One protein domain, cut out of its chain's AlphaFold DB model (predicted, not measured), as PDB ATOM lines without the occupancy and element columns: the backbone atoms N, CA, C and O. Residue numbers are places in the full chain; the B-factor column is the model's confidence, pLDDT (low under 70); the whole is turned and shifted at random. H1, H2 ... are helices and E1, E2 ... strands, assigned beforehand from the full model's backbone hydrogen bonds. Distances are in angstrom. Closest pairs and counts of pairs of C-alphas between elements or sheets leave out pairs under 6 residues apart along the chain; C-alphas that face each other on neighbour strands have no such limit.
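What this domain is: This is residues 137 to 232 of the 426 residues of an uncharacterized protein of Cryobacterium sp. TMT1-22 (UniProt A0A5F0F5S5). A single helix, H5, lies in the middle, between a small three-stranded sheet on one side and the helices H2 and H3 on the other. H1 packs on H2 as a helical hairpin, H4 makes a corner with H5, and the sheet's strand hairpin E1 and E2 reaches away from the helices to a tip near Gly 183. The 96 printed residues hold five named helices and three named strands, in the order H1 H2 H3 E1 E2 H4 H5 E3, and the class is mixed, helices and strands. The mixed sheet has the order E1 E2 E3, with E1 and E2 antiparallel and E2 and E3 parallel. The whole is compact, with a radius of gyration of the C-alphas of 13.6 A and spans of 41 by 31 by 23 A.

Where its parts are: H1, residues 142 to 150, begins with C-alpha 142 at (278.065, 158.243, 366.799) and is 12.3 A long. H2 is residues 155 to 161, and H3, residues 164 to 172, is 12.3 A long. Strand E1, residues 175 to 180, measures 17.2 A, and E2, residues 189 to 194, 16.8 A. H4 is residues 197 to 204. H5, residues 209 to 218, is 14.6 A long and starts with C-alpha 209 at (291.981, 165.528, 354.328). E3, residues 229 to 231, ends with C-alpha 231 at (287.098, 170.219, 345.166).

How they stand to each other: H1 and H2 touch as a hairpin, opposite ways at a shallow tilt of 22 degrees, with the C-alphas of Glu 149 and Arg 158 closest at 5.6 A. H3 touches H5 about perpendicular, at 82 degrees, with Leu 170 and Leu 210 closest, their C-alphas 7.7 A apart. The hairpin E1 and E2 has N 177 and O 192 within hydrogen-bond range at 2.8 A. Between E2 and E3, N 193 and O 230 are within range at 2.9 A. E2, H4, H5 and E3 make a strand-helix-strand unit, two parallel neighbour strands with helices between, its crossover right-handed. H4 and H5 only just touch, only at the corner, with 3 pairs of C-alphas within 8 A, the closest Ala 203 and Leu 209 at 5.5 A. H5 is on the sheet, making two layers, helix over strands, at a height over the sheet of 9.2 A; it runs along the strands, 20 degrees from E3 on the local plane. H2 and H5 are near each other, with 10 pairs of C-alphas within 10 A. In each of the five helices every O i to N i+4 pair is within hydrogen-bond range.

The domain as a whole: The two C-alphas farthest apart, those of Lys 162 and Gly 183, are 41.5 A apart. The printed part has no cut and no long link. The mean pLDDT of the printed part is 71.9, and 39 residues are under 70, among them residues 151 to 160, 178 to 190 and 219 to 228.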
ATOM      1  N   ASP A 137     278.719 168.696 359.143       86.00
ATOM      2  CA  ASP A 137     279.108 168.269 360.486       86.00
ATOM      3  C   ASP A 137     277.948 167.671 361.302       86.00
ATOM      4  O   ASP A 137     278.181 166.929 362.261       86.00
ATOM      5  N   ARG A 138     276.695 167.940 360.911       84.06
ATOM      6  CA  ARG A 138     275.497 167.359 361.540       84.06
ATOM      7  C   ARG A 138     275.309 165.879 361.203       84.06
ATOM      8  O   ARG A 138     274.678 165.171 361.980       84.06
ATOM      9  N   TYR A 139     275.907 165.404 360.110       78.44
ATOM     10  CA  TYR A 139     275.888 163.989 359.726       78.44
ATOM     11  C   TYR A 139     276.952 163.157 360.450       78.44
ATOM     12  O   TYR A 139     276.938 161.934 360.360       78.44
ATOM     13  N   LEU A 140     277.869 163.790 361.189       79.62
ATOM     14  CA  LEU A 140     278.867 163.089 361.991       79.62
ATOM     15  C   LEU A 140     278.244 162.604 363.312       79.62
ATOM     16  O   LEU A 140     278.462 163.195 364.378       79.62
ATOM     17  N   THR A 141     277.410 161.569 363.223       82.19
ATOM     18  CA  THR A 141     276.773 160.911 364.372       82.19
ATOM     19  C   THR A 141     277.695 159.858 364.992       82.19
ATOM     20  O   THR A 141     278.746 159.533 364.435       82.19
ATOM     21  N   ALA A 142     277.316 159.323 366.157       81.69
ATOM     22  CA  ALA A 142     278.065 158.243 366.799       81.69
ATOM     23  C   ALA A 142     278.144 157.004 365.893       81.69
ATOM     24  O   ALA A 142     279.219 156.438 365.732       81.69
ATOM     25  N   GLU A 143     277.050 156.661 365.209       81.75
ATOM     26  CA  GLU A 143     276.997 155.520 364.292       81.75
ATOM     27  C   GLU A 143     277.954 155.692 363.103       81.75
ATOM     28  O   GLU A 143     278.629 154.746 362.697       81.75
ATOM     29  N   VAL A 144     278.052 156.910 362.554       79.38
ATOM     30  CA  VAL A 144     278.991 157.207 361.463       79.38
ATOM     31  C   VAL A 144     280.433 157.102 361.954       79.38
ATOM     32  O   VAL A 144     281.266 156.524 361.259       79.38
ATOM     33  N   LEU A 145     280.736 157.614 363.150       79.62
ATOM     34  CA  LEU A 145     282.071 157.508 363.746       79.62
ATOM     35  C   LEU A 145     282.469 156.047 363.997       79.62
ATOM     36  O   LEU A 145     283.552 155.640 363.581       79.62
ATOM     37  N   GLU A 146     281.581 155.236 364.574       80.06
ATOM     38  CA  GLU A 146     281.808 153.798 364.773       80.06
ATOM     39  C   GLU A 146     282.042 153.071 363.441       80.06
ATOM     40  O   GLU A 146     282.948 152.241 363.312       80.06
ATOM     41  N   ALA A 147     281.279 153.418 362.404       76.88
ATOM     42  CA  ALA A 147     281.460 152.838 361.081       76.88
ATOM     43  C   ALA A 147     282.788 153.256 360.418       76.88
ATOM     44  O   ALA A 147     283.389 152.454 359.693       76.88
ATOM     45  N   LEU A 148     283.267 154.482 360.665       74.62
ATOM     46  CA  LEU A 148     284.591 154.940 360.231       74.62
ATOM     47  C   LEU A 148     285.713 154.160 360.927       74.62
ATOM     48  O   LEU A 148     286.674 153.767 360.264       74.62
ATOM     49  N   GLU A 149     285.579 153.883 362.227       75.19
ATOM     50  CA  GLU A 149     286.536 153.055 362.977       75.19
ATOM     51  C   GLU A 149     286.559 151.606 362.476       75.19
ATOM     52  O   GLU A 149     287.632 151.016 362.296       75.19
ATOM     53  N   ALA A 150     285.382 151.039 362.194       72.94
ATOM     54  CA  ALA A 150     285.224 149.656 361.754       72.94
ATOM     55  C   ALA A 150     285.784 149.396 360.344       72.94
ATOM     56  O   ALA A 150     286.279 148.295 360.067       72.94
ATOM     57  N   LYS A 151     285.772 150.393 359.445       67.31
ATOM     58  CA  LYS A 151     286.345 150.309 358.083       67.31
ATOM     59  C   LYS A 151     287.876 150.439 358.098       67.31
ATOM     60  O   LYS A 151     288.496 151.270 357.437       67.31
ATOM     61  N   SER A 152     288.484 149.520 358.837       52.88
ATOM     62  CA  SER A 152     289.880 149.445 359.260       52.88
ATOM     63  C   SER A 152     290.936 149.375 358.139       52.88
ATOM     64  O   SER A 152     292.122 149.412 358.449       52.88
ATOM     65  N   GLY A 153     290.578 149.322 356.856       61.16
ATOM     66  CA  GLY A 153     291.545 149.233 355.751       61.16
ATOM     67  C   GLY A 153     292.257 150.545 355.390       61.16
ATOM     68  O   GLY A 153     293.316 150.500 354.771       61.16
ATOM     69  N   ASN A 154     291.714 151.705 355.778       65.44
ATOM     70  CA  ASN A 154     292.256 153.014 355.401       65.44
ATOM     71  C   ASN A 154     292.822 153.751 356.630       65.44
ATOM     72  O   ASN A 154     292.088 154.104 357.555       65.44
ATOM     73  N   SER A 155     294.138 153.977 356.655       66.31
ATOM     74  CA  SER A 155     294.828 154.644 357.768       66.31
ATOM     75  C   SER A 155     294.332 156.072 358.002       66.31
ATOM     76  O   SER A 155     294.233 156.482 359.158       66.31
ATOM     77  N   ALA A 156     293.934 156.792 356.949       62.62
ATOM     78  CA  ALA A 156     293.368 158.133 357.070       62.62
ATOM     79  C   ALA A 156     292.035 158.117 357.836       62.62
ATOM     80  O   ALA A 156     291.779 158.985 358.663       62.62
ATOM     81  N   TRP A 157     291.210 157.084 357.641       67.25
ATOM     82  CA  TRP A 157     289.887 156.986 358.270       67.25
ATOM     83  C   TRP A 157     290.000 156.703 359.764       67.25
ATOM     84  O   TRP A 157     289.290 157.304 360.566       67.25
ATOM     85  N   ARG A 158     290.972 155.869 360.154       67.12
ATOM     86  CA  ARG A 158     291.298 155.647 361.567       67.12
ATOM     87  C   ARG A 158     291.842 156.909 362.238       67.12
ATOM     88  O   ARG A 158     291.529 157.144 363.398       67.12
ATOM     89  N   THR A 159     292.666 157.702 361.551       67.19
ATOM     90  CA  THR A 159     293.178 158.970 362.102       67.19
ATOM     91  C   THR A 159     292.044 159.961 362.352       67.19
ATOM     92  O   THR A 159     292.019 160.618 363.391       67.19
ATOM     93  N   LEU A 160     291.065 160.006 361.450       66.88
ATOM     94  CA  LEU A 160     289.930 160.921 361.542       66.88
ATOM     95  C   LEU A 160     288.913 160.518 362.596       66.88
ATOM     96  O   LEU A 160     288.444 161.368 363.350       66.88
ATOM     97  N   ALA A 161     288.620 159.224 362.698       72.50
ATOM     98  CA  ALA A 161     287.735 158.713 363.733       72.50
ATOM     99  C   ALA A 161     288.299 158.943 365.146       72.50
ATOM    100  O   ALA A 161     287.543 159.206 366.074       72.50
ATOM    101  N   LYS A 162     289.632 158.968 365.295       81.44
ATOM    102  CA  LYS A 162     290.310 159.317 366.555       81.44
ATOM    103  C   LYS A 162     290.229 160.801 366.926       81.44
ATOM    104  O   LYS A 162     290.528 161.142 368.068       81.44
ATOM    105  N   ARG A 163     289.876 161.686 365.986       84.94
ATOM    106  CA  ARG A 163     289.828 163.151 366.180       84.94
ATOM    107  C   ARG A 163     288.475 163.723 365.726       84.94
ATOM    108  O   ARG A 163     288.428 164.656 364.923       84.94
ATOM    109  N   PRO A 164     287.349 163.203 366.250       85.88
ATOM    110  CA  PRO A 164     286.014 163.523 365.740       85.88
ATOM    111  C   PRO A 164     285.657 165.007 365.901       85.88
ATOM    112  O   PRO A 164     284.907 165.567 365.103       85.88
ATOM    113  N   ALA A 165     286.216 165.661 366.919       89.75
ATOM    114  CA  ALA A 165     286.002 167.072 367.191       89.75
ATOM    115  C   ALA A 165     286.582 167.987 366.102       89.75
ATOM    116  O   ALA A 165     285.923 168.920 365.649       89.75
ATOM    117  N   GLU A 166     287.788 167.686 365.630       88.38
ATOM    118  CA  GLU A 166     288.444 168.450 364.570       88.38
ATOM    119  C   GLU A 166     287.755 168.253 363.226       88.38
ATOM    120  O   GLU A 166     287.521 169.212 362.492       88.38
ATOM    121  N   VAL A 167     287.349 167.014 362.946       86.19
ATOM    122  CA  VAL A 167     286.531 166.690 361.777       86.19
ATOM    123  C   VAL A 167     285.245 167.510 361.795       86.19
ATOM    124  O   VAL A 167     284.922 168.158 360.804       86.19
ATOM    125  N   ARG A 168     284.542 167.565 362.932       88.69
ATOM    126  CA  ARG A 168     283.326 168.376 363.083       88.69
ATOM    127  C   ARG A 168     283.576 169.855 362.759       88.69
ATOM    128  O   ARG A 168     282.771 170.463 362.059       88.69
ATOM    129  N   ILE A 169     284.695 170.416 363.217       91.44
ATOM    130  CA  ILE A 169     285.080 171.810 362.943       91.44
ATOM    131  C   ILE A 169     285.345 172.034 361.447       91.44
ATOM    132  O   ILE A 169     284.799 172.972 360.868       91.44
ATOM    133  N   LEU A 170     286.120 171.162 360.795       88.69
ATOM    134  CA  LEU A 170     286.382 171.262 359.353       88.69
ATOM    135  C   LEU A 170     285.090 171.181 358.535       88.69
ATOM    136  O   LEU A 170     284.859 172.002 357.650       88.69
ATOM    137  N   LEU A 171     284.224 170.220 358.856       87.19
ATOM    138  CA  LEU A 171     282.971 169.997 358.140       87.19
ATOM    139  C   LEU A 171     281.976 171.148 358.297       87.19
ATOM    140  O   LEU A 171     281.226 171.441 357.369       87.19
ATOM    141  N   ARG A 172     281.984 171.829 359.445       90.69
ATOM    142  CA  ARG A 172     281.157 173.017 359.697       90.69
ATOM    143  C   ARG A 172     281.508 174.179 358.763       90.69
ATOM    144  O   ARG A 172     280.656 175.015 358.475       90.69
ATOM    145  N   ARG A 173     282.765 174.239 358.322       89.31
ATOM    146  CA  ARG A 173     283.329 175.277 357.444       89.31
ATOM    147  C   ARG A 173     283.273 174.903 355.963       89.31
ATOM    148  O   ARG A 173     283.739 175.668 355.114       89.31
ATOM    149  N   LEU A 174     282.750 173.720 355.640       86.81
ATOM    150  CA  LEU A 174     282.598 173.279 354.264       86.81
ATOM    151  C   LEU A 174     281.355 173.876 353.625       86.81
ATOM    152  O   LEU A 174     280.260 173.877 354.186       86.81
ATOM    153  N   ARG A 175     281.547 174.316 352.390       84.50
ATOM    154  CA  ARG A 175     280.512 174.825 351.499       84.50
ATOM    155  C   ARG A 175     280.394 173.842 350.359       84.50
ATOM    156  O   ARG A 175     281.405 173.282 349.933       84.50
ATOM    157  N   TYR A 176     279.184 173.624 349.866       78.31
ATOM    158  CA  TYR A 176     279.003 172.716 348.748       78.31
ATOM    159  C   TYR A 176     277.818 173.095 347.879       78.31
ATOM    160  O   TYR A 176     276.892 173.790 348.302       78.31
ATOM    161  N   ARG A 177     277.851 172.608 346.641       75.12
ATOM    162  CA  ARG A 177     276.761 172.742 345.690       75.12
ATOM    163  C   ARG A 177     276.466 171.430 344.999       75.12
ATOM    164  O   ARG A 177     277.369 170.828 344.427       75.12
ATOM    165  N   LEU A 178     275.195 171.045 345.022       69.19
ATOM    166  CA  LEU A 178     274.686 169.881 344.313       69.19
ATOM    167  C   LEU A 178     274.520 170.180 342.830       69.19
ATOM    168  O   LEU A 178     274.072 171.262 342.441       69.19
ATOM    169  N   GLY A 179     274.802 169.179 342.013       61.19
ATOM    170  CA  GLY A 179     274.563 169.217 340.594       61.19
ATOM    171  C   GLY A 179     274.380 167.858 339.970       61.19
ATOM    172  O   GLY A 179     274.636 166.821 340.563       61.19
ATOM    173  N   GLN A 180     273.899 167.872 338.740       54.34
ATOM    174  CA  GLN A 180     273.878 166.697 337.885       54.34
ATOM    175  C   GLN A 180     274.662 167.034 336.634       54.34
ATOM    176  O   GLN A 180     274.552 168.155 336.134       54.34
ATOM    177  N   ASP A 181     275.408 166.065 336.115       50.56
ATOM    178  CA  ASP A 181     276.025 166.208 334.805       50.56
ATOM    179  C   ASP A 181     274.914 166.340 333.752       50.56
ATOM    180  O   ASP A 181     274.143 165.414 333.487       50.56
ATOM    181  N   PHE A 182     274.778 167.535 333.176       39.75
ATOM    182  CA  PHE A 182     273.800 167.808 332.123       39.75
ATOM    183  C   PHE A 182     274.000 166.856 330.936       39.75
ATOM    184  O   PHE A 182     275.091 166.764 330.381       39.75
ATOM    185  N   GLY A 183     272.922 166.197 330.511       40.53
ATOM    186  CA  GLY A 183     272.919 165.315 329.338       40.53
ATOM    187  C   GLY A 183     272.940 163.819 329.650       40.53
ATOM    188  O   GLY A 183     272.713 163.026 328.741       40.53
ATOM    189  N   ALA A 184     273.118 163.428 330.911       45.66
ATOM    190  CA  ALA A 184     272.935 162.050 331.343       45.66
ATOM    191  C   ALA A 184     271.598 161.915 332.088       45.66
ATOM    192  O   ALA A 184     271.491 162.205 333.281       45.66
ATOM    193  N   GLU A 185     270.547 161.489 331.379       42.91
ATOM    194  CA  GLU A 185     269.332 161.006 332.043       42.91
ATOM    195  C   GLU A 185     269.719 159.825 332.949       42.91
ATOM    196  O   GLU A 185     270.160 158.784 332.472       42.91
ATOM    197  N   GLY A 186     269.618 160.021 334.268       52.94
ATOM    198  CA  GLY A 186     270.039 159.039 335.272       52.94
ATOM    199  C   GLY A 186     271.463 159.208 335.822       52.94
ATOM    200  O   GLY A 186     271.898 158.337 336.572       52.94
ATOM    201  N   ALA A 187     272.188 160.292 335.503       56.47
ATOM    202  CA  ALA A 187     273.477 160.563 336.148       56.47
ATOM    203  C   ALA A 187     273.343 160.723 337.668       56.47
ATOM    204  O   ALA A 187     272.410 161.359 338.173       56.47
ATOM    205  N   GLN A 188     274.322 160.164 338.379       60.81
ATOM    206  CA  GLN A 188     274.520 160.402 339.804       60.81
ATOM    207  C   GLN A 188     274.708 161.903 340.075       60.81
ATOM    208  O   GLN A 188     275.241 162.642 339.247       60.81
ATOM    209  N   LEU A 189     274.220 162.362 341.229       61.22
ATOM    210  CA  LEU A 189     274.397 163.742 341.679       61.22
ATOM    211  C   LEU A 189     275.883 163.988 341.953       61.22
ATOM    212  O   LEU A 189     276.419 163.419 342.886       61.22
ATOM    213  N   ASN A 190     276.555 164.850 341.200       67.44
ATOM    214  CA  ASN A 190     277.895 165.310 341.563       67.44
ATOM    215  C   ASN A 190     277.773 166.554 342.437       67.44
ATOM    216  O   ASN A 190     276.822 167.327 342.308       67.44
ATOM    217  N   TYR A 191     278.722 166.788 343.332       73.38
ATOM    218  CA  TYR A 191     278.718 168.014 344.112       73.38
ATOM    219  C   TYR A 191     280.113 168.601 344.266       73.38
ATOM    220  O   TYR A 191     281.093 167.916 344.549       73.38
ATOM    221  N   ALA A 192     280.177 169.912 344.060       74.44
ATOM    222  CA  ALA A 192     281.392 170.693 344.199       74.44
ATOM    223  C   ALA A 192     281.483 171.222 345.631       74.44
ATOM    224  O   ALA A 192     280.490 171.758 346.126       74.44
ATOM    225  N   PHE A 193     282.640 171.119 346.284       80.31
ATOM    226  CA  PHE A 193     282.850 171.659 347.633       80.31
ATOM    227  C   PHE A 193     284.049 172.606 347.706       80.31
ATOM    228  O   PHE A 193     285.014 172.481 346.957       80.31
ATOM    229  N   TRP A 194     283.986 173.577 348.614       80.31
ATOM    230  CA  TRP A 194     285.038 174.570 348.825       80.31
ATOM    231  C   TRP A 194     285.015 175.092 350.260       80.31
ATOM    232  O   TRP A 194     284.070 174.862 351.019       80.31
ATOM    233  N   THR A 195     286.072 175.793 350.660       84.75
ATOM    234  CA  THR A 195     286.182 176.390 351.993       84.75
ATOM    235  C   THR A 195     287.115 177.606 351.965       84.75
ATOM    236  O   THR A 195     287.436 178.117 350.896       84.75
ATOM    237  N   THR A 196     287.446 178.182 353.119       79.94
ATOM    238  CA  THR A 196     288.385 179.308 353.236       79.94
ATOM    239  C   THR A 196     289.832 178.838 353.165       79.94
ATOM    240  O   THR A 196     290.145 177.714 353.549       79.94
ATOM    241  N   ALA A 197     290.744 179.741 352.796       75.69
ATOM    242  CA  ALA A 197     292.181 179.470 352.839       75.69
ATOM    243  C   ALA A 197     292.659 179.037 354.240       75.69
ATOM    244  O   ALA A 197     293.549 178.199 354.356       75.69
ATOM    245  N   THR A 198     292.054 179.565 355.312       78.38
ATOM    246  CA  THR A 198     292.329 179.147 356.696       78.38
ATOM    247  C   THR A 198     292.029 177.661 356.895       78.38
ATOM    248  O   THR A 198     292.870 176.907 357.381       78.38
ATOM    249  N   THR A 199     290.847 177.224 356.456       82.00
ATOM    250  CA  THR A 199     290.396 175.834 356.590       82.00
ATOM    251  C   THR A 199     291.182 174.898 355.670       82.00
ATOM    252  O   THR A 199     291.542 173.796 356.083       82.00
ATOM    253  N   GLU A 200     291.524 175.338 354.454       77.19
ATOM    254  CA  GLU A 200     292.410 174.589 353.554       77.19
ATOM    255  C   GLU A 200     293.802 174.394 354.159       77.19
ATOM    256  O   GLU A 200     294.337 173.291 354.095       77.19
ATOM    257  N   ARG A 201     294.377 175.420 354.806       76.88
ATOM    258  CA  ARG A 201     295.670 175.303 355.501       76.88
ATOM    259  C   ARG A 201     295.608 174.290 356.638       76.88
ATOM    260  O   ARG A 201     296.474 173.420 356.692       76.88
ATOM    261  N   TRP A 202     294.575 174.343 357.483       78.00
ATOM    262  CA  TRP A 202     294.361 173.335 358.530       78.00
ATOM    263  C   TRP A 202     294.257 171.922 357.954       78.00
ATOM    264  O   TRP A 202     294.869 170.998 358.478       78.00
ATOM    265  N   ALA A 203     293.547 171.750 356.841       74.88
ATOM    266  CA  ALA A 203     293.407 170.452 356.192       74.88
ATOM    267  C   ALA A 203     294.660 169.983 355.431       74.88
ATOM    268  O   ALA A 203     294.882 168.780 355.288       74.88
ATOM    269  N   SER A 204     295.476 170.908 354.917       70.19
ATOM    270  CA  SER A 204     296.689 170.593 354.149       70.19
ATOM    271  C   SER A 204     297.796 169.981 354.999       70.19
ATOM    272  O   SER A 204     298.639 169.264 354.466       70.19
ATOM    273  N   GLN A 205     297.749 170.193 356.318       64.31
ATOM    274  CA  GLN A 205     298.651 169.542 357.267       64.31
ATOM    275  C   GLN A 205     298.500 168.008 357.241       64.31
ATOM    276  O   GLN A 205     299.407 167.304 357.676       64.31
ATOM    277  N   GLU A 206     297.400 167.479 356.683       61.00
ATOM    278  CA  GLU A 206     297.080 166.048 356.681       61.00
ATOM    279  C   GLU A 206     296.630 165.505 355.304       61.00
ATOM    280  O   GLU A 206     295.593 164.857 355.189       61.00
ATOM    281  N   ASN A 207     297.421 165.718 354.241       59.09
ATOM    282  CA  ASN A 207     297.292 165.029 352.935       59.09
ATOM    283  C   ASN A 207     295.864 164.994 352.336       59.09
ATOM    284  O   ASN A 207     295.242 163.936 352.230       59.09
ATOM    285  N   HIS A 208     295.362 166.140 351.862       64.56
ATOM    286  CA  HIS A 208     294.052 166.256 351.186       64.56
ATOM    287  C   HIS A 208     292.857 165.793 352.035       64.56
ATOM    288  O   HIS A 208     291.870 165.266 351.514       64.56
ATOM    289  N   LEU A 209     292.933 166.023 353.345       71.31
ATOM    290  CA  LEU A 209     291.981 165.528 354.328       71.31
ATOM    291  C   LEU A 209     290.509 165.833 354.012       71.31
ATOM    292  O   LEU A 209     289.639 164.977 354.177       71.31
ATOM    293  N   LEU A 210     290.233 167.039 353.511       75.19
ATOM    294  CA  LEU A 210     288.877 167.467 353.161       75.19
ATOM    295  C   LEU A 210     288.264 166.606 352.055       75.19
ATOM    296  O   LEU A 210     287.111 166.209 352.186       75.19
ATOM    297  N   ASN A 211     289.026 166.249 351.017       74.12
ATOM    298  CA  ASN A 211     288.517 165.438 349.907       74.12
ATOM    299  C   ASN A 211     288.023 164.077 350.414       74.12
ATOM    300  O   ASN A 211     286.944 163.620 350.040       74.12
ATOM    301  N   TYR A 212     288.784 163.460 351.322       74.56
ATOM    302  CA  TYR A 212     288.411 162.185 351.931       74.56
ATOM    303  C   TYR A 212     287.195 162.305 352.845       74.56
ATOM    304  O   TYR A 212     286.297 161.464 352.772       74.56
ATOM    305  N   LEU A 213     287.152 163.332 353.698       75.75
ATOM    306  CA  LEU A 213     286.032 163.567 354.610       75.75
ATOM    307  C   LEU A 213     284.720 163.747 353.851       75.75
ATOM    308  O   LEU A 213     283.724 163.098 354.166       75.75
ATOM    309  N   VAL A 214     284.746 164.583 352.819       74.94
ATOM    310  CA  VAL A 214     283.572 164.905 352.015       74.94
ATOM    311  C   VAL A 214     283.088 163.683 351.245       74.94
ATOM    312  O   VAL A 214     281.938 163.281 351.408       74.94
ATOM    313  N   HIS A 215     283.987 163.010 350.520       74.00
ATOM    314  CA  HIS A 215     283.661 161.771 349.813       74.00
ATOM    315  C   HIS A 215     283.111 160.693 350.754       74.00
ATOM    316  O   HIS A 215     282.254 159.899 350.380       74.00
ATOM    317  N   THR A 216     283.591 160.627 351.996       72.06
ATOM    318  CA  THR A 216     283.084 159.634 352.945       72.06
ATOM    319  C   THR A 216     281.688 159.997 353.434       72.06
ATOM    320  O   THR A 216     280.823 159.129 353.469       72.06
ATOM    321  N   LEU A 217     281.426 161.265 353.753       69.56
ATOM    322  CA  LEU A 217     280.113 161.711 354.224       69.56
ATOM    323  C   LEU A 217     279.030 161.674 353.151       69.56
ATOM    324  O   LEU A 217     277.869 161.482 353.514       69.56
ATOM    325  N   SER A 218     279.370 161.767 351.857       70.25
ATOM    326  CA  SER A 218     278.360 161.518 350.820       70.25
ATOM    327  C   SER A 218     277.753 160.130 350.908       70.25
ATOM    328  O   SER A 218     276.586 159.982 350.589       70.25
ATOM    329  N   HIS A 219     278.480 159.126 351.403       67.12
ATOM    330  CA  HIS A 219     277.923 157.781 351.568       67.12
ATOM    331  C   HIS A 219     276.876 157.691 352.686       67.12
ATOM    332  O   HIS A 219     276.123 156.724 352.726       67.12
ATOM    333  N   TRP A 220     276.854 158.657 353.608       66.44
ATOM    334  CA  TRP A 220     276.002 158.639 354.804       66.44
ATOM    335  C   TRP A 220     274.887 159.683 354.769       66.44
ATOM    336  O   TRP A 220     273.922 159.584 355.523       66.44
ATOM    337  N   SER A 221     275.004 160.691 353.909       66.06
ATOM    338  CA  SER A 221     273.950 161.673 353.693       66.06
ATOM    339  C   SER A 221     272.994 161.166 352.622       66.06
ATOM    340  O   SER A 221     273.382 161.016 351.471       66.06
ATOM    341  N   THR A 222     271.717 161.000 352.968       64.12
ATOM    342  CA  THR A 222     270.643 160.647 352.016       64.12
ATOM    343  C   THR A 222     270.474 161.672 350.886       64.12
ATOM    344  O   THR A 222     269.822 161.399 349.881       64.12
ATOM    345  N   VAL A 223     271.050 162.867 351.053       60.84
ATOM    346  CA  VAL A 223     271.042 163.965 350.078       60.84
ATOM    347  C   VAL A 223     272.216 163.861 349.107       60.84
ATOM    348  O   VAL A 223     272.096 164.252 347.950       60.84
ATOM    349  N   LEU A 224     273.353 163.360 349.591       63.25
ATOM    350  CA  LEU A 224     274.616 163.267 348.853       63.25
ATOM    351  C   LEU A 224     274.923 161.827 348.407       63.25
ATOM    352  O   LEU A 224     275.973 161.585 347.810       63.25
ATOM    353  N   GLU A 225     274.026 160.886 348.708       64.69
ATOM    354  CA  GLU A 225     274.210 159.455 348.488       64.69
ATOM    355  C   GLU A 225     274.480 159.140 347.016       64.69
ATOM    356  O   GLU A 225     273.753 159.559 346.113       64.69
ATOM    357  N   GLY A 226     275.554 158.383 346.781       59.16
ATOM    358  CA  GLY A 226     275.972 157.971 345.443       59.16
ATOM    359  C   GLY A 226     276.578 159.090 344.595       59.16
ATOM    360  O   GLY A 226     276.770 158.877 343.403       59.16
ATOM    361  N   GLY A 227     276.867 160.257 345.176       63.31
ATOM    362  CA  GLY A 227     277.456 161.381 344.464       63.31
ATOM    363  C   GLY A 227     278.976 161.485 344.535       63.31
ATOM    364  O   GLY A 227     279.573 161.181 345.573       63.31
ATOM    365  N   ASN A 228     279.601 161.971 343.456       67.88
ATOM    366  CA  ASN A 228     281.034 162.277 343.445       67.88
ATOM    367  C   ASN A 228     281.296 163.683 343.997       67.88
ATOM    368  O   ASN A 228     280.561 164.625 343.700       67.88
ATOM    369  N   ALA A 229     282.352 163.802 344.802       73.81
ATOM    370  CA  ALA A 229     282.759 165.039 345.453       73.81
ATOM    371  C   ALA A 229     283.981 165.643 344.760       73.81
ATOM    372  O   ALA A 229     285.067 165.065 344.832       73.81
ATOM    373  N   ASP A 230     283.824 166.830 344.179       70.94
ATOM    374  CA  ASP A 230     284.911 167.525 343.490       70.94
ATOM    375  C   ASP A 230     285.327 168.802 344.240       70.94
ATOM    376  O   ASP A 230     284.480 169.657 344.530       70.94
ATOM    377  N   PRO A 231     286.622 168.981 344.566       70.19
ATOM    378  CA  PRO A 231     287.098 170.219 345.166       70.19
ATOM    379  C   PRO A 231     287.009 171.372 344.158       70.19
ATOM    380  O   PRO A 231     287.410 171.252 343.000       70.19
ATOM    381  N   ALA A 232     286.524 172.520 344.618       64.44
ATOM    382  CA  ALA A 232     286.312 173.722 343.820       64.44
ATOM    383  C   ALA A 232     286.873 174.964 344.534       64.44
ATOM    384  O   ALA A 232     286.170 175.948 344.759       64.44
TER     385      ALA A 232